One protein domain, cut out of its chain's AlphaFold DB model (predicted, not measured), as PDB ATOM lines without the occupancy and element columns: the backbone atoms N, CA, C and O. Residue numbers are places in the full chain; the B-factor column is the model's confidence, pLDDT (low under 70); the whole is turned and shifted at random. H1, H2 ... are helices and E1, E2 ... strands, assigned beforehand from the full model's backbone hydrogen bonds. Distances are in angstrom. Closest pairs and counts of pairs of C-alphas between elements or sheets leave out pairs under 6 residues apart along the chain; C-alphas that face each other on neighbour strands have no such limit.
ATOM      1  N   PRO A  80     110.186 -31.605  42.546       94.00
ATOM      2  CA  PRO A  80     111.264 -31.242  43.466       94.00
ATOM      3  C   PRO A  80     111.571 -32.292  44.550       94.00
ATOM      4  O   PRO A  80     112.763 -32.530  44.772       94.00
ATOM      5  N   PRO A  81     110.571 -32.969  45.166       93.38
ATOM      6  CA  PRO A  81     110.818 -33.981  46.190       93.38
ATOM      7  C   PRO A  81     111.708 -35.145  45.768       93.38
ATOM      8  O   PRO A  81     112.507 -35.577  46.586       93.38
ATOM      9  N   ILE A  82     111.650 -35.621  44.519       92.44
ATOM     10  CA  ILE A  82     112.519 -36.724  44.067       92.44
ATOM     11  C   ILE A  82     113.989 -36.304  44.144       92.44
ATOM     12  O   ILE A  82     114.801 -36.962  44.791       92.44
ATOM     13  N   SER A  83     114.324 -35.150  43.561       92.50
ATOM     14  CA  SER A  83     115.689 -34.616  43.626       92.50
ATOM     15  C   SER A  83     116.105 -34.224  45.052       92.50
ATOM     16  O   SER A  83     117.278 -34.323  45.400       92.50
ATOM     17  N   GLY A  84     115.153 -33.769  45.873       94.62
ATOM     18  CA  GLY A  84     115.374 -33.416  47.275       94.62
ATOM     19  C   GLY A  84     115.674 -34.630  48.151       94.62
ATOM     20  O   GLY A  84     116.575 -34.560  48.977       94.62
ATOM     21  N   ILE A  85     115.000 -35.763  47.919       93.31
ATOM     22  CA  ILE A  85     115.282 -37.045  48.585       93.31
ATOM     23  C   ILE A  85     116.713 -37.491  48.302       93.31
ATOM     24  O   ILE A  85     117.414 -37.866  49.238       93.31
ATOM     25  N   VAL A  86     117.161 -37.418  47.043       92.19
ATOM     26  CA  VAL A  86     118.540 -37.781  46.674       92.19
ATOM     27  C   VAL A  86     119.534 -36.891  47.424       92.19
ATOM     28  O   VAL A  86     120.368 -37.403  48.166       92.19
ATOM     29  N   ARG A  87     119.373 -35.561  47.334       95.00
ATOM     30  CA  ARG A  87     120.259 -34.611  48.026       95.00
ATOM     31  C   ARG A  87     120.269 -34.807  49.542       95.00
ATOM     32  O   ARG A  87     121.339 -34.820  50.134       95.00
ATOM     33  N   ALA A  88     119.106 -34.969  50.169       95.62
ATOM     34  CA  ALA A  88     119.008 -35.168  51.613       95.62
ATOM     35  C   ALA A  88     119.633 -36.502  52.049       95.62
ATOM     36  O   ALA A  88     120.338 -36.538  53.053       95.62
ATOM     37  N   THR A  89     119.433 -37.583  51.286       91.94
ATOM     38  CA  THR A  89     120.056 -38.893  51.560       91.94
ATOM     39  C   THR A  89     121.585 -38.808  51.535       91.94
ATOM     40  O   THR A  89     122.249 -39.430  52.356       91.94
ATOM     41  N   GLU A  90     122.147 -38.000  50.635       93.06
ATOM     42  CA  GLU A  90     123.595 -37.773  50.522       93.06
ATOM     43  C   GLU A  90     124.160 -36.807  51.584       93.06
ATOM     44  O   GLU A  90     125.374 -36.734  51.752       93.06
ATOM     45  N   ASN A  91     123.308 -36.069  52.305       95.25
ATOM     46  CA  ASN A  91     123.698 -34.997  53.231       95.25
ATOM     47  C   ASN A  91     123.012 -35.157  54.601       95.25
ATOM     48  O   ASN A  91     122.288 -34.279  55.062       95.25
ATOM     49  N   GLU A  92     123.217 -36.304  55.256       94.75
ATOM     50  CA  GLU A  92     122.768 -36.555  56.641       94.75
ATOM     51  C   GLU A  92     121.256 -36.332  56.874       94.75
ATOM     52  O   GLU A  92     120.821 -35.886  57.934       94.75
ATOM     53  N   ASN A  93     120.433 -36.687  55.883       95.31
ATOM     54  CA  ASN A  93     118.976 -36.500  55.865       95.31
ATOM     55  C   ASN A  93     118.512 -35.035  55.804       95.31
ATOM     56  O   ASN A  93     117.345 -34.752  56.098       95.31
ATOM     57  N   LEU A  94     119.380 -34.111  55.392       97.31
ATOM     58  CA  LEU A  94     119.079 -32.691  55.250       97.31
ATOM     59  C   LEU A  94     119.458 -32.207  53.847       97.31
ATOM     60  O   LEU A  94     120.603 -32.317  53.431       97.31
ATOM     61  N   ASP A  95     118.507 -31.652  53.101       97.19
ATOM     62  CA  ASP A  95     118.794 -31.085  51.784       97.19
ATOM     63  C   ASP A  95     119.617 -29.789  51.929       97.19
ATOM     64  O   ASP A  95     119.098 -28.796  52.446       97.19
ATOM     65  N   PRO A  96     120.871 -29.733  51.441       96.19
ATOM     66  CA  PRO A  96     121.711 -28.544  51.564       96.19
ATOM     67  C   PRO A  96     121.199 -27.361  50.730       96.19
ATOM     68  O   PRO A  96     121.646 -26.233  50.928       96.19
ATOM     69  N   LYS A  97     120.282 -27.592  49.780       95.38
ATOM     70  CA  LYS A  97     119.748 -26.544  48.904       95.38
ATOM     71  C   LYS A  97     118.773 -25.616  49.626       95.38
ATOM     72  O   LYS A  97     118.769 -24.419  49.349       95.38
ATOM     73  N   ASP A  98     117.916 -26.163  50.483       93.88
ATOM     74  CA  ASP A  98     116.830 -25.410  51.122       93.88
ATOM     75  C   ASP A  98     116.573 -25.781  52.594       93.88
ATOM     76  O   ASP A  98     115.679 -25.213  53.219       93.88
ATOM     77  N   GLY A  99     117.363 -26.694  53.167       94.88
ATOM     78  CA  GLY A  99     117.231 -27.143  54.552       94.88
ATOM     79  C   GLY A  99     116.037 -28.069  54.801       94.88
ATOM     80  O   GLY A  99     115.722 -28.347  55.957       94.88
ATOM     81  N   THR A 100     115.353 -28.545  53.757       97.19
ATOM     82  CA  THR A 100     114.257 -29.510  53.904       97.19
ATOM     83  C   THR A 100     114.813 -30.870  54.333       97.19
ATOM     84  O   THR A 100     115.756 -31.387  53.735       97.19
ATOM     85  N   THR A 101     114.219 -31.489  55.352       97.38
ATOM     86  CA  THR A 101     114.639 -32.821  55.809       97.38
ATOM     87  C   THR A 101     114.152 -33.928  54.871       97.38
ATOM     88  O   THR A 101     113.159 -33.776  54.155       97.38
ATOM     89  N   LEU A 102     114.807 -35.090  54.915       95.25
ATOM     90  CA  LEU A 102     114.393 -36.275  54.160       95.25
ATOM     91  C   LEU A 102     112.933 -36.663  54.451       95.25
ATOM     92  O   LEU A 102     112.180 -36.954  53.525       95.25
ATOM     93  N   GLU A 103     112.506 -36.602  55.716       95.19
ATOM     94  CA  GLU A 103     111.121 -36.899  56.111       95.19
ATOM     95  C   GLU A 103     110.118 -35.872  55.566       95.19
ATOM     96  O   GLU A 103     109.033 -36.240  55.117       95.19
ATOM     97  N   GLN A 104     110.480 -34.587  55.520       96.81
ATOM     98  CA  GLN A 104     109.629 -33.575  54.888       96.81
ATOM     99  C   GLN A 104     109.492 -33.818  53.382       96.81
ATOM    100  O   GLN A 104     108.398 -33.675  52.830       96.81
ATOM    101  N   TRP A 105     110.575 -34.211  52.703       96.62
ATOM    102  CA  TRP A 105     110.500 -34.583  51.293       96.62
ATOM    103  C   TRP A 105     109.653 -35.826  51.056       96.62
ATOM    104  O   TRP A 105     108.825 -35.831  50.143       96.62
ATOM    105  N   LYS A 106     109.810 -36.840  51.907       95.12
ATOM    106  CA  LYS A 106     109.000 -38.054  51.886       95.12
ATOM    107  C   LYS A 106     107.512 -37.733  52.012       95.12
ATOM    108  O   LYS A 106     106.740 -38.127  51.145       95.12
ATOM    109  N   GLN A 107     107.122 -36.935  53.006       95.81
ATOM    110  CA  GLN A 107     105.724 -36.551  53.221       95.81
ATOM    111  C   GLN A 107     105.141 -35.754  52.038       95.81
ATOM    112  O   GLN A 107     103.989 -35.957  51.641       95.81
ATOM    113  N   ARG A 108     105.934 -34.853  51.438       96.38
ATOM    114  CA  ARG A 108     105.532 -34.123  50.222       96.38
ATOM    115  C   ARG A 108     105.298 -35.079  49.052       96.38
ATOM    116  O   ARG A 108     104.305 -34.933  48.346       96.38
ATOM    117  N   LEU A 109     106.183 -36.056  48.856       95.81
ATOM    118  CA  LEU A 109     106.059 -37.024  47.769       95.81
ATOM    119  C   LEU A 109     104.893 -37.999  47.986       95.81
ATOM    120  O   LEU A 109     104.158 -38.270  47.044       95.81
ATOM    121  N   GLU A 110     104.662 -38.451  49.219       95.81
ATOM    122  CA  GLU A 110     103.475 -39.234  49.591       95.81
ATOM    123  C   GLU A 110     102.184 -38.475  49.261       95.81
ATOM    124  O   GLU A 110     101.280 -39.043  48.656       95.81
ATOM    125  N   THR A 111     102.120 -37.176  49.570       96.44
ATOM    126  CA  THR A 111     100.962 -36.326  49.239       96.44
ATOM    127  C   THR A 111     100.737 -36.236  47.728       96.44
ATOM    128  O   THR A 111      99.605 -36.355  47.260       96.44
ATOM    129  N   ILE A 112     101.812 -36.065  46.948       95.94
ATOM    130  CA  ILE A 112     101.743 -36.061  45.480       95.94
ATOM    131  C   ILE A 112     101.251 -37.416  44.963       95.94
ATOM    132  O   ILE A 112     100.401 -37.449  44.081       95.94
ATOM    133  N   PHE A 113     101.753 -38.527  45.508       96.25
ATOM    134  CA  PHE A 113     101.346 -39.873  45.102       96.25
ATOM    135  C   PHE A 113      99.880 -40.155  45.430       96.25
ATOM    136  O   PHE A 113      99.186 -40.719  44.588       96.25
ATOM    137  N   VAL A 114      99.398 -39.734  46.605       96.19
ATOM    138  CA  VAL A 114      97.979 -39.838  46.973       96.19
ATOM    139  C   VAL A 114      97.125 -39.094  45.954       96.19
ATOM    140  O   VAL A 114      96.291 -39.713  45.299       96.19
ATOM    141  N   ALA A 115      97.401 -37.805  45.738       95.75
ATOM    142  CA  ALA A 115      96.646 -36.994  44.787       95.75
ATOM    143  C   ALA A 115      96.723 -37.559  43.359       95.75
ATOM    144  O   ALA A 115      95.736 -37.550  42.624       95.75
ATOM    145  N   PHE A 116      97.883 -38.075  42.952       95.56
ATOM    146  CA  PHE A 116      98.056 -38.682  41.640       95.56
ATOM    147  C   PHE A 116      97.181 -39.929  41.480       95.56
ATOM    148  O   PHE A 116      96.443 -40.021  40.504       95.56
ATOM    149  N   ILE A 117      97.226 -40.861  42.434       95.69
ATOM    150  CA  ILE A 117      96.418 -42.086  42.397       95.69
ATOM    151  C   ILE A 117      94.928 -41.744  42.443       95.69
ATOM    152  O   ILE A 117      94.158 -42.307  41.673       95.69
ATOM    153  N   GLU A 118      94.508 -40.795  43.285       95.19
ATOM    154  CA  GLU A 118      93.112 -40.344  43.364       95.19
ATOM    155  C   GLU A 118      92.572 -39.853  42.014       95.19
ATOM    156  O   GLU A 118      91.417 -40.123  41.698       95.19
ATOM    157  N   ASN A 119      93.411 -39.194  41.208       94.00
ATOM    158  CA  ASN A 119      93.039 -38.642  39.901       94.00
ATOM    159  C   ASN A 119      93.314 -39.585  38.713       94.00
ATOM    160  O   ASN A 119      93.003 -39.231  37.576       94.00
ATOM    161  N   ASN A 120      93.904 -40.760  38.947       93.25
ATOM    162  CA  ASN A 120      94.197 -41.756  37.915       93.25
ATOM    163  C   ASN A 120      93.714 -43.124  38.410       93.25
ATOM    164  O   ASN A 120      94.462 -43.874  39.037       93.25
ATOM    165  N   GLU A 121      92.436 -43.425  38.165       90.75
ATOM    166  CA  GLU A 121      91.763 -44.644  38.643       90.75
ATOM    167  C   GLU A 121      92.442 -45.935  38.180       90.75
ATOM    168  O   GLU A 121      92.358 -46.949  38.865       90.75
ATOM    169  N   GLU A 122      93.146 -45.896  37.052       90.12
ATOM    170  CA  GLU A 122      93.887 -47.030  36.509       90.12
ATOM    171  C   GLU A 122      95.199 -47.342  37.250       90.12
ATOM    172  O   GLU A 122      95.871 -48.322  36.931       90.12
ATOM    173  N   VAL A 123      95.603 -46.494  38.201       93.12
ATOM    174  CA  VAL A 123      96.841 -46.652  38.965       93.12
ATOM    175  C   VAL A 123      96.508 -47.149  40.362       93.12
ATOM    176  O   VAL A 123      96.049 -46.395  41.211       93.12
ATOM    177  N   ASP A 124      96.799 -48.418  40.630       93.25
ATOM    178  CA  ASP A 124      96.552 -49.007  41.950       93.25
ATOM    179  C   ASP A 124      97.635 -48.658  42.972       93.25
ATOM    180  O   ASP A 124      97.390 -48.694  44.177       93.25
ATOM    181  N   GLN A 125      98.856 -48.361  42.518       94.94
ATOM    182  CA  GLN A 125     100.000 -48.224  43.409       94.94
ATOM    183  C   GLN A 125     101.135 -47.390  42.809       94.94
ATOM    184  O   GLN A 125     101.472 -47.526  41.635       94.94
ATOM    185  N   LEU A 126     101.804 -46.612  43.664       95.12
ATOM    186  CA  LEU A 126     103.089 -45.972  43.384       95.12
ATOM    187  C   LEU A 126     104.099 -46.285  44.490       95.12
ATOM    188  O   LEU A 126     103.765 -46.273  45.680       95.12
ATOM    189  N   ARG A 127     105.345 -46.572  44.094       94.12
ATOM    190  CA  ARG A 127     106.426 -46.967  45.006       94.12
ATOM    191  C   ARG A 127     107.748 -46.299  44.666       94.12
ATOM    192  O   ARG A 127     108.083 -46.153  43.495       94.12
ATOM    193  N   ILE A 128     108.512 -45.978  45.706       91.81
ATOM    194  CA  ILE A 128     109.947 -45.701  45.608       91.81
ATOM    195  C   ILE A 128     110.680 -46.857  46.272       91.81
ATOM    196  O   ILE A 128     110.458 -47.149  47.447       91.81
ATOM    197  N   ILE A 129     111.544 -47.505  45.499       90.06
ATOM    198  CA  ILE A 129     112.372 -48.624  45.937       90.06
ATOM    199  C   ILE A 129     113.789 -48.094  46.132       90.06
ATOM    200  O   ILE A 129     114.311 -47.388  45.268       90.06
ATOM    201  N   GLN A 130     114.399 -48.400  47.272       86.19
ATOM    202  CA  GLN A 130     115.785 -48.026  47.529       86.19
ATOM    203  C   GLN A 130     116.727 -48.921  46.728       86.19
ATOM    204  O   GLN A 130     116.497 -50.117  46.581       86.19
ATOM    205  N   ALA A 131     117.820 -48.338  46.242       84.00
ATOM    206  CA  ALA A 131     118.896 -49.071  45.583       84.00
ATOM    207  C   ALA A 131     119.842 -49.710  46.621       84.00
ATOM    208  O   ALA A 131     121.036 -49.421  46.645       84.00
ATOM    209  N   ASN A 132     119.295 -50.529  47.519       83.44
ATOM    210  CA  ASN A 132     120.037 -51.368  48.464       83.44
ATOM    211  C   ASN A 132     119.850 -52.855  48.117       83.44
ATOM    212  O   ASN A 132     119.015 -53.194  47.281       83.44
ATOM    213  N   GLU A 133     120.632 -53.740  48.742       83.81
ATOM    214  CA  GLU A 133     120.596 -55.188  48.456       83.81
ATOM    215  C   GLU A 133     119.195 -55.796  48.639       83.81
ATOM    216  O   GLU A 133     118.794 -56.662  47.866       83.81
ATOM    217  N   ASP A 134     118.425 -55.281  49.599       83.06
ATOM    218  CA  ASP A 134     117.090 -55.784  49.938       83.06
ATOM    219  C   ASP A 134     115.961 -55.184  49.080       83.06
ATOM    220  O   ASP A 134     114.813 -55.624  49.177       83.06
ATOM    221  N   GLY A 135     116.247 -54.159  48.266       83.75
ATOM    222  CA  GLY A 135     115.240 -53.447  47.475       83.75
ATOM    223  C   GLY A 135     114.084 -52.914  48.326       83.75
ATOM    224  O   GLY A 135     112.914 -53.076  47.966       83.75
ATOM    225  N   SER A 136     114.384 -52.323  49.485       86.56
ATOM    226  CA  SER A 136     113.349 -51.933  50.445       86.56
ATOM    227  C   SER A 136     112.451 -50.808  49.918       86.56
ATOM    228  O   SER A 136     112.901 -49.853  49.280       86.56
ATOM    229  N   GLU A 137     111.153 -50.903  50.216       90.62
ATOM    230  CA  GLU A 137     110.169 -49.871  49.877       90.62
ATOM    231  C   GLU A 137     110.358 -48.652  50.800       90.62
ATOM    232  O   GLU A 137     110.086 -48.717  51.999       90.62
ATOM    233  N   PHE A 138     110.811 -47.527  50.241       90.25
ATOM    234  CA  PHE A 138     110.945 -46.257  50.967       90.25
ATOM    235  C   PHE A 138     109.601 -45.536  51.104       90.25
ATOM    236  O   PHE A 138     109.273 -44.986  52.158       90.25
ATOM    237  N   ILE A 139     108.823 -45.550  50.018       93.00
ATOM    238  CA  ILE A 139     107.479 -44.977  49.923       93.00
ATOM    239  C   ILE A 139     106.597 -45.986  49.204       93.00
ATOM    240  O   ILE A 139     106.988 -46.527  48.167       93.00
ATOM    241  N   ARG A 140     105.388 -46.184  49.726       95.25
ATOM    242  CA  ARG A 140     104.327 -46.943  49.073       95.25
ATOM    243  C   ARG A 140     102.995 -46.264  49.335       95.25
ATOM    244  O   ARG A 140     102.594 -46.092  50.483       95.25
ATOM    245  N   VAL A 141     102.310 -45.913  48.260       95.62
ATOM    246  CA  VAL A 141     100.929 -45.436  48.296       95.62
ATOM    247  C   VAL A 141     100.116 -46.351  47.407       95.62
ATOM    248  O   VAL A 141     100.553 -46.673  46.302       95.62
ATOM    249  N   GLU A 142      98.969 -46.805  47.894       95.94
ATOM    250  CA  GLU A 142      98.110 -47.715  47.147       95.94
ATOM    251  C   GLU A 142      96.631 -47.410  47.333       95.94
ATOM    252  O   GLU A 142      96.211 -46.803  48.323       95.94
ATOM    253  N   ARG A 143      95.842 -47.867  46.367       94.88
ATOM    254  CA  ARG A 143      94.391 -47.874  46.418       94.88
ATOM    255  C   ARG A 143      93.915 -49.167  47.078       94.88
ATOM    256  O   ARG A 143      94.248 -50.262  46.639       94.88
ATOM    257  N   ASN A 144      93.095 -49.039  48.116       90.38
ATOM    258  CA  ASN A 144      92.440 -50.159  48.782       90.38
ATOM    259  C   ASN A 144      90.955 -49.836  48.989       90.38
ATOM    260  O   ASN A 144      90.605 -48.886  49.692       90.38
ATOM    261  N   GLY A 145      90.077 -50.611  48.347       81.31
ATOM    262  CA  GLY A 145      88.625 -50.488  48.523       81.31
ATOM    263  C   GLY A 145      88.054 -49.115  48.147       81.31
ATOM    264  O   GLY A 145      87.088 -48.673  48.759       81.31
ATOM    265  N   GLY A 146      88.669 -48.421  47.185       81.00
ATOM    266  CA  GLY A 146      88.264 -47.080  46.741       81.00
ATOM    267  C   GLY A 146      88.967 -45.923  47.459       81.00
ATOM    268  O   GLY A 146      88.988 -44.821  46.921       81.00
ATOM    269  N   SER A 147      89.618 -46.176  48.597       88.38
ATOM    270  CA  SER A 147      90.419 -45.180  49.322       88.38
ATOM    271  C   SER A 147      91.893 -45.271  48.944       88.38
ATOM    272  O   SER A 147      92.401 -46.361  48.684       88.38
ATOM    273  N   VAL A 148      92.598 -44.141  48.956       93.81
ATOM    274  CA  VAL A 148      94.044 -44.082  48.704       93.81
ATOM    275  C   VAL A 148      94.779 -43.905  50.028       93.81
ATOM    276  O   VAL A 148      94.453 -43.020  50.816       93.81
ATOM    277  N   LEU A 149      95.741 -44.785  50.306       93.19
ATOM    278  CA  LEU A 149      96.399 -44.888  51.607       93.19
ATOM    279  C   LEU A 149      97.919 -44.937  51.449       93.19
ATOM    280  O   LEU A 149      98.455 -45.638  50.589       93.19
ATOM    281  N   VAL A 150      98.622 -44.236  52.338       93.69
ATOM    282  CA  VAL A 150     100.072 -44.380  52.511       93.69
ATOM    283  C   VAL A 150     100.336 -45.628  53.354       93.69
ATOM    284  O   VAL A 150      99.946 -45.700  54.523       93.69
ATOM    285  N   VAL A 151     101.013 -46.618  52.777       89.31
ATOM    286  CA  VAL A 151     101.376 -47.856  53.471       89.31
ATOM    287  C   VAL A 151     102.657 -47.608  54.251       89.31
ATOM    288  O   VAL A 151     103.753 -47.577  53.693       89.31
ATOM    289  N   LYS A 152     102.543 -47.465  55.574       79.25
ATOM    290  CA  LYS A 152     103.729 -47.473  56.435       79.25
ATOM    291  C   LYS A 152     104.375 -48.852  56.361       79.25
ATOM    292  O   LYS A 152     103.714 -49.848  56.663       79.25
ATOM    293  N   ALA A 153     105.662 -48.896  56.020       57.66
ATOM    294  CA  ALA A 153     106.488 -50.093  56.123       57.66
ATOM    295  C   ALA A 153     106.494 -50.576  57.584       57.66
ATOM    296  O   ALA A 153     107.280 -50.135  58.415       57.66
ATOM    297  N   THR A 154     105.546 -51.444  57.917       45.81
ATOM    298  CA  THR A 154     105.469 -52.126  59.202       45.81
ATOM    299  C   THR A 154     105.729 -53.593  58.911       45.81
ATOM    300  O   THR A 154     105.061 -54.181  58.059       45.81
ATOM    301  N   ILE A 155     106.683 -54.187  59.629       42.19
ATOM    302  CA  ILE A 155     107.142 -55.587  59.503       42.19
ATOM    303  C   ILE A 155     105.973 -56.606  59.472       42.19
ATOM    304  O   ILE A 155     106.106 -57.704  58.937       42.19
ATOM    305  N   TYR A 156     104.787 -56.234  59.966       39.47
ATOM    306  CA  TYR A 156     103.568 -57.045  59.949       39.47
ATOM    307  C   TYR A 156     103.035 -57.423  58.553       39.47
ATOM    308  O   TYR A 156     102.436 -58.490  58.416       39.47
ATOM    309  N   ASN A 157     103.273 -56.621  57.509       44.88
ATOM    310  CA  ASN A 157     102.671 -56.855  56.185       44.88
ATOM    311  C   ASN A 157     103.395 -57.921  55.341       44.88
ATOM    312  O   ASN A 157     102.865 -58.358  54.320       44.88
ATOM    313  N   LEU A 158     104.578 -58.376  55.769       47.25
ATOM    314  CA  LEU A 158     105.328 -59.429  55.076       47.25
ATOM    315  C   LEU A 158     104.775 -60.835  55.372       47.25
ATOM    316  O   LEU A 158     104.823 -61.696  54.501       47.25
ATOM    317  N   LYS A 159     104.160 -61.063  56.544       41.38
ATOM    318  CA  LYS A 159     103.636 -62.393  56.923       41.38
ATOM    319  C   LYS A 159     102.299 -62.771  56.284       41.38
ATOM    320  O   LYS A 159     101.978 -63.950  56.231       41.38
ATOM    321  N   GLN A 160     101.508 -61.810  55.802       45.16
ATOM    322  CA  GLN A 160     100.216 -62.120  55.168       45.16
ATOM    323  C   GLN A 160     100.339 -62.450  53.672       45.16
ATOM    324  O   GLN A 160      99.426 -63.037  53.097       45.16
ATOM    325  N   ARG A 161     101.478 -62.135  53.039       53.78
ATOM    326  CA  ARG A 161     101.737 -62.474  51.632       53.78
ATOM    327  C   ARG A 161     102.099 -63.945  51.400       53.78
ATOM    328  O   ARG A 161     101.860 -64.423  50.304       53.78
ATOM    329  N   GLU A 162     102.595 -64.665  52.408       47.94
ATOM    330  CA  GLU A 162     102.932 -66.098  52.283       47.94
ATOM    331  C   GLU A 162     101.729 -67.046  52.444       47.94
ATOM    332  O   GLU A 162     101.851 -68.236  52.183       47.94
ATOM    333  N   VAL A 163     100.562 -66.550  52.871       46.34
ATOM    334  CA  VAL A 163      99.404 -67.408  53.208       46.34
ATOM    335  C   VAL A 163      98.323 -67.402  52.115       46.34
ATOM    336  O   VAL A 163      97.324 -68.103  52.233       46.34
ATOM    337  N   THR A 164      98.513 -66.643  51.030       41.84
ATOM    338  CA  THR A 164      97.490 -66.494  49.971       41.84
ATOM    339  C   THR A 164      97.991 -66.817  48.560       41.84
ATOM    340  O   THR A 164      97.425 -66.328  47.583       41.84
ATOM    341  N   SER A 165      99.040 -67.632  48.449       38.97
ATOM    342  CA  SER A 165      99.516 -68.219  47.188       38.97
ATOM    343  C   SER A 165      99.304 -69.723  47.173       38.97
ATOM    344  O   SER A 165      99.710 -70.349  48.178       38.97
TER     345      SER A 165
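Overview. This is residues 80 to 165 of the 165 residues of the protein "Sensor protein" of marine sediment metagenome (UniProt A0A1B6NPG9). A small sheet of three strands, E1, E2 and E3, is covered on one face by the long helix H2, which runs along the strands; its other face is bare of helices. Helix H1 folds back on residues 102 to 109 of H2 as a helical hairpin, and the tail of residues 154 to 165, with the short H3, sticks out. The printed part has 86 residues, with three named helices and three named strands in the order H1 H2 E1 E2 E3 H3; the class is mixed, and the sheet, in the order E1 - E2 - E3, is antiparallel. The whole is only just loose, close to compact, with a radius of gyration of the C-alphas of 14.6 A, and flat, spanning 44 by 32 by 17 A.

Arrangement. Begin with the sheet, a meander, each strand the antiparallel neighbour of the one before: E1, residues 125 to 129, E2, residues 137 to 144, and E3, residues 147 to 150. In the hairpin of E1 and E2, look at N 126 and O 141, 2.9 A apart and within hydrogen-bond range; in that of E2 and E3, at N 144 and O 147, 2.8 A. The edge strands E1 and E3 are apart. H2, residues 102 to 119, is on the sheet over E2 at a height over the sheet of 8.1 A, making two layers, a helix on one face of a sheet. On the local plane it stands at 27 degrees to E2, along the strands; their closest C-alphas are those of Phe 113 and Val 141, 6.4 A apart. H1, residues 80 to 90, touches residues 102 to 109 of H2, at a shallow tilt of 30 degrees, opposite ways; the closest C-alphas, of Pro 81 and Trp 105, are 5.1 A apart. H1 is not on the sheet, nor is H3, residues 155 to 158. In H1 and H2 every O i to N i+4 pair is within hydrogen-bond range; H3 is too short for such a pair, and its one O i to N i+3 pair is not within range.

Along the chain. Find C-alpha 137 at (110.169, -49.871, 49.877); from there E2 runs 17.8 A to residue 144. E1 is 12.6 A long and E3 10.2 A. H2 begins with C-alpha 102 at (114.393, -36.275, 54.160) and runs 25.8 A; H1, 15.6 A long, begins with C-alpha 80 at (111.264, -31.242, 43.466). H3 measures 6.1 A.

Size, cuts and confidence. The C-alphas farthest apart, of Lys 97 and Ser 165, are 46.4 A apart. The printed part has no cut and ends at the chain's last residue, 165. The link from H1 to H2, with 11 residues, is long. Residues 154 to 165 stand free; without them the body spans 39 by 29 by 17 A. The mean pLDDT of the printed part is 85.6, and residues 153 to 165 are under 70.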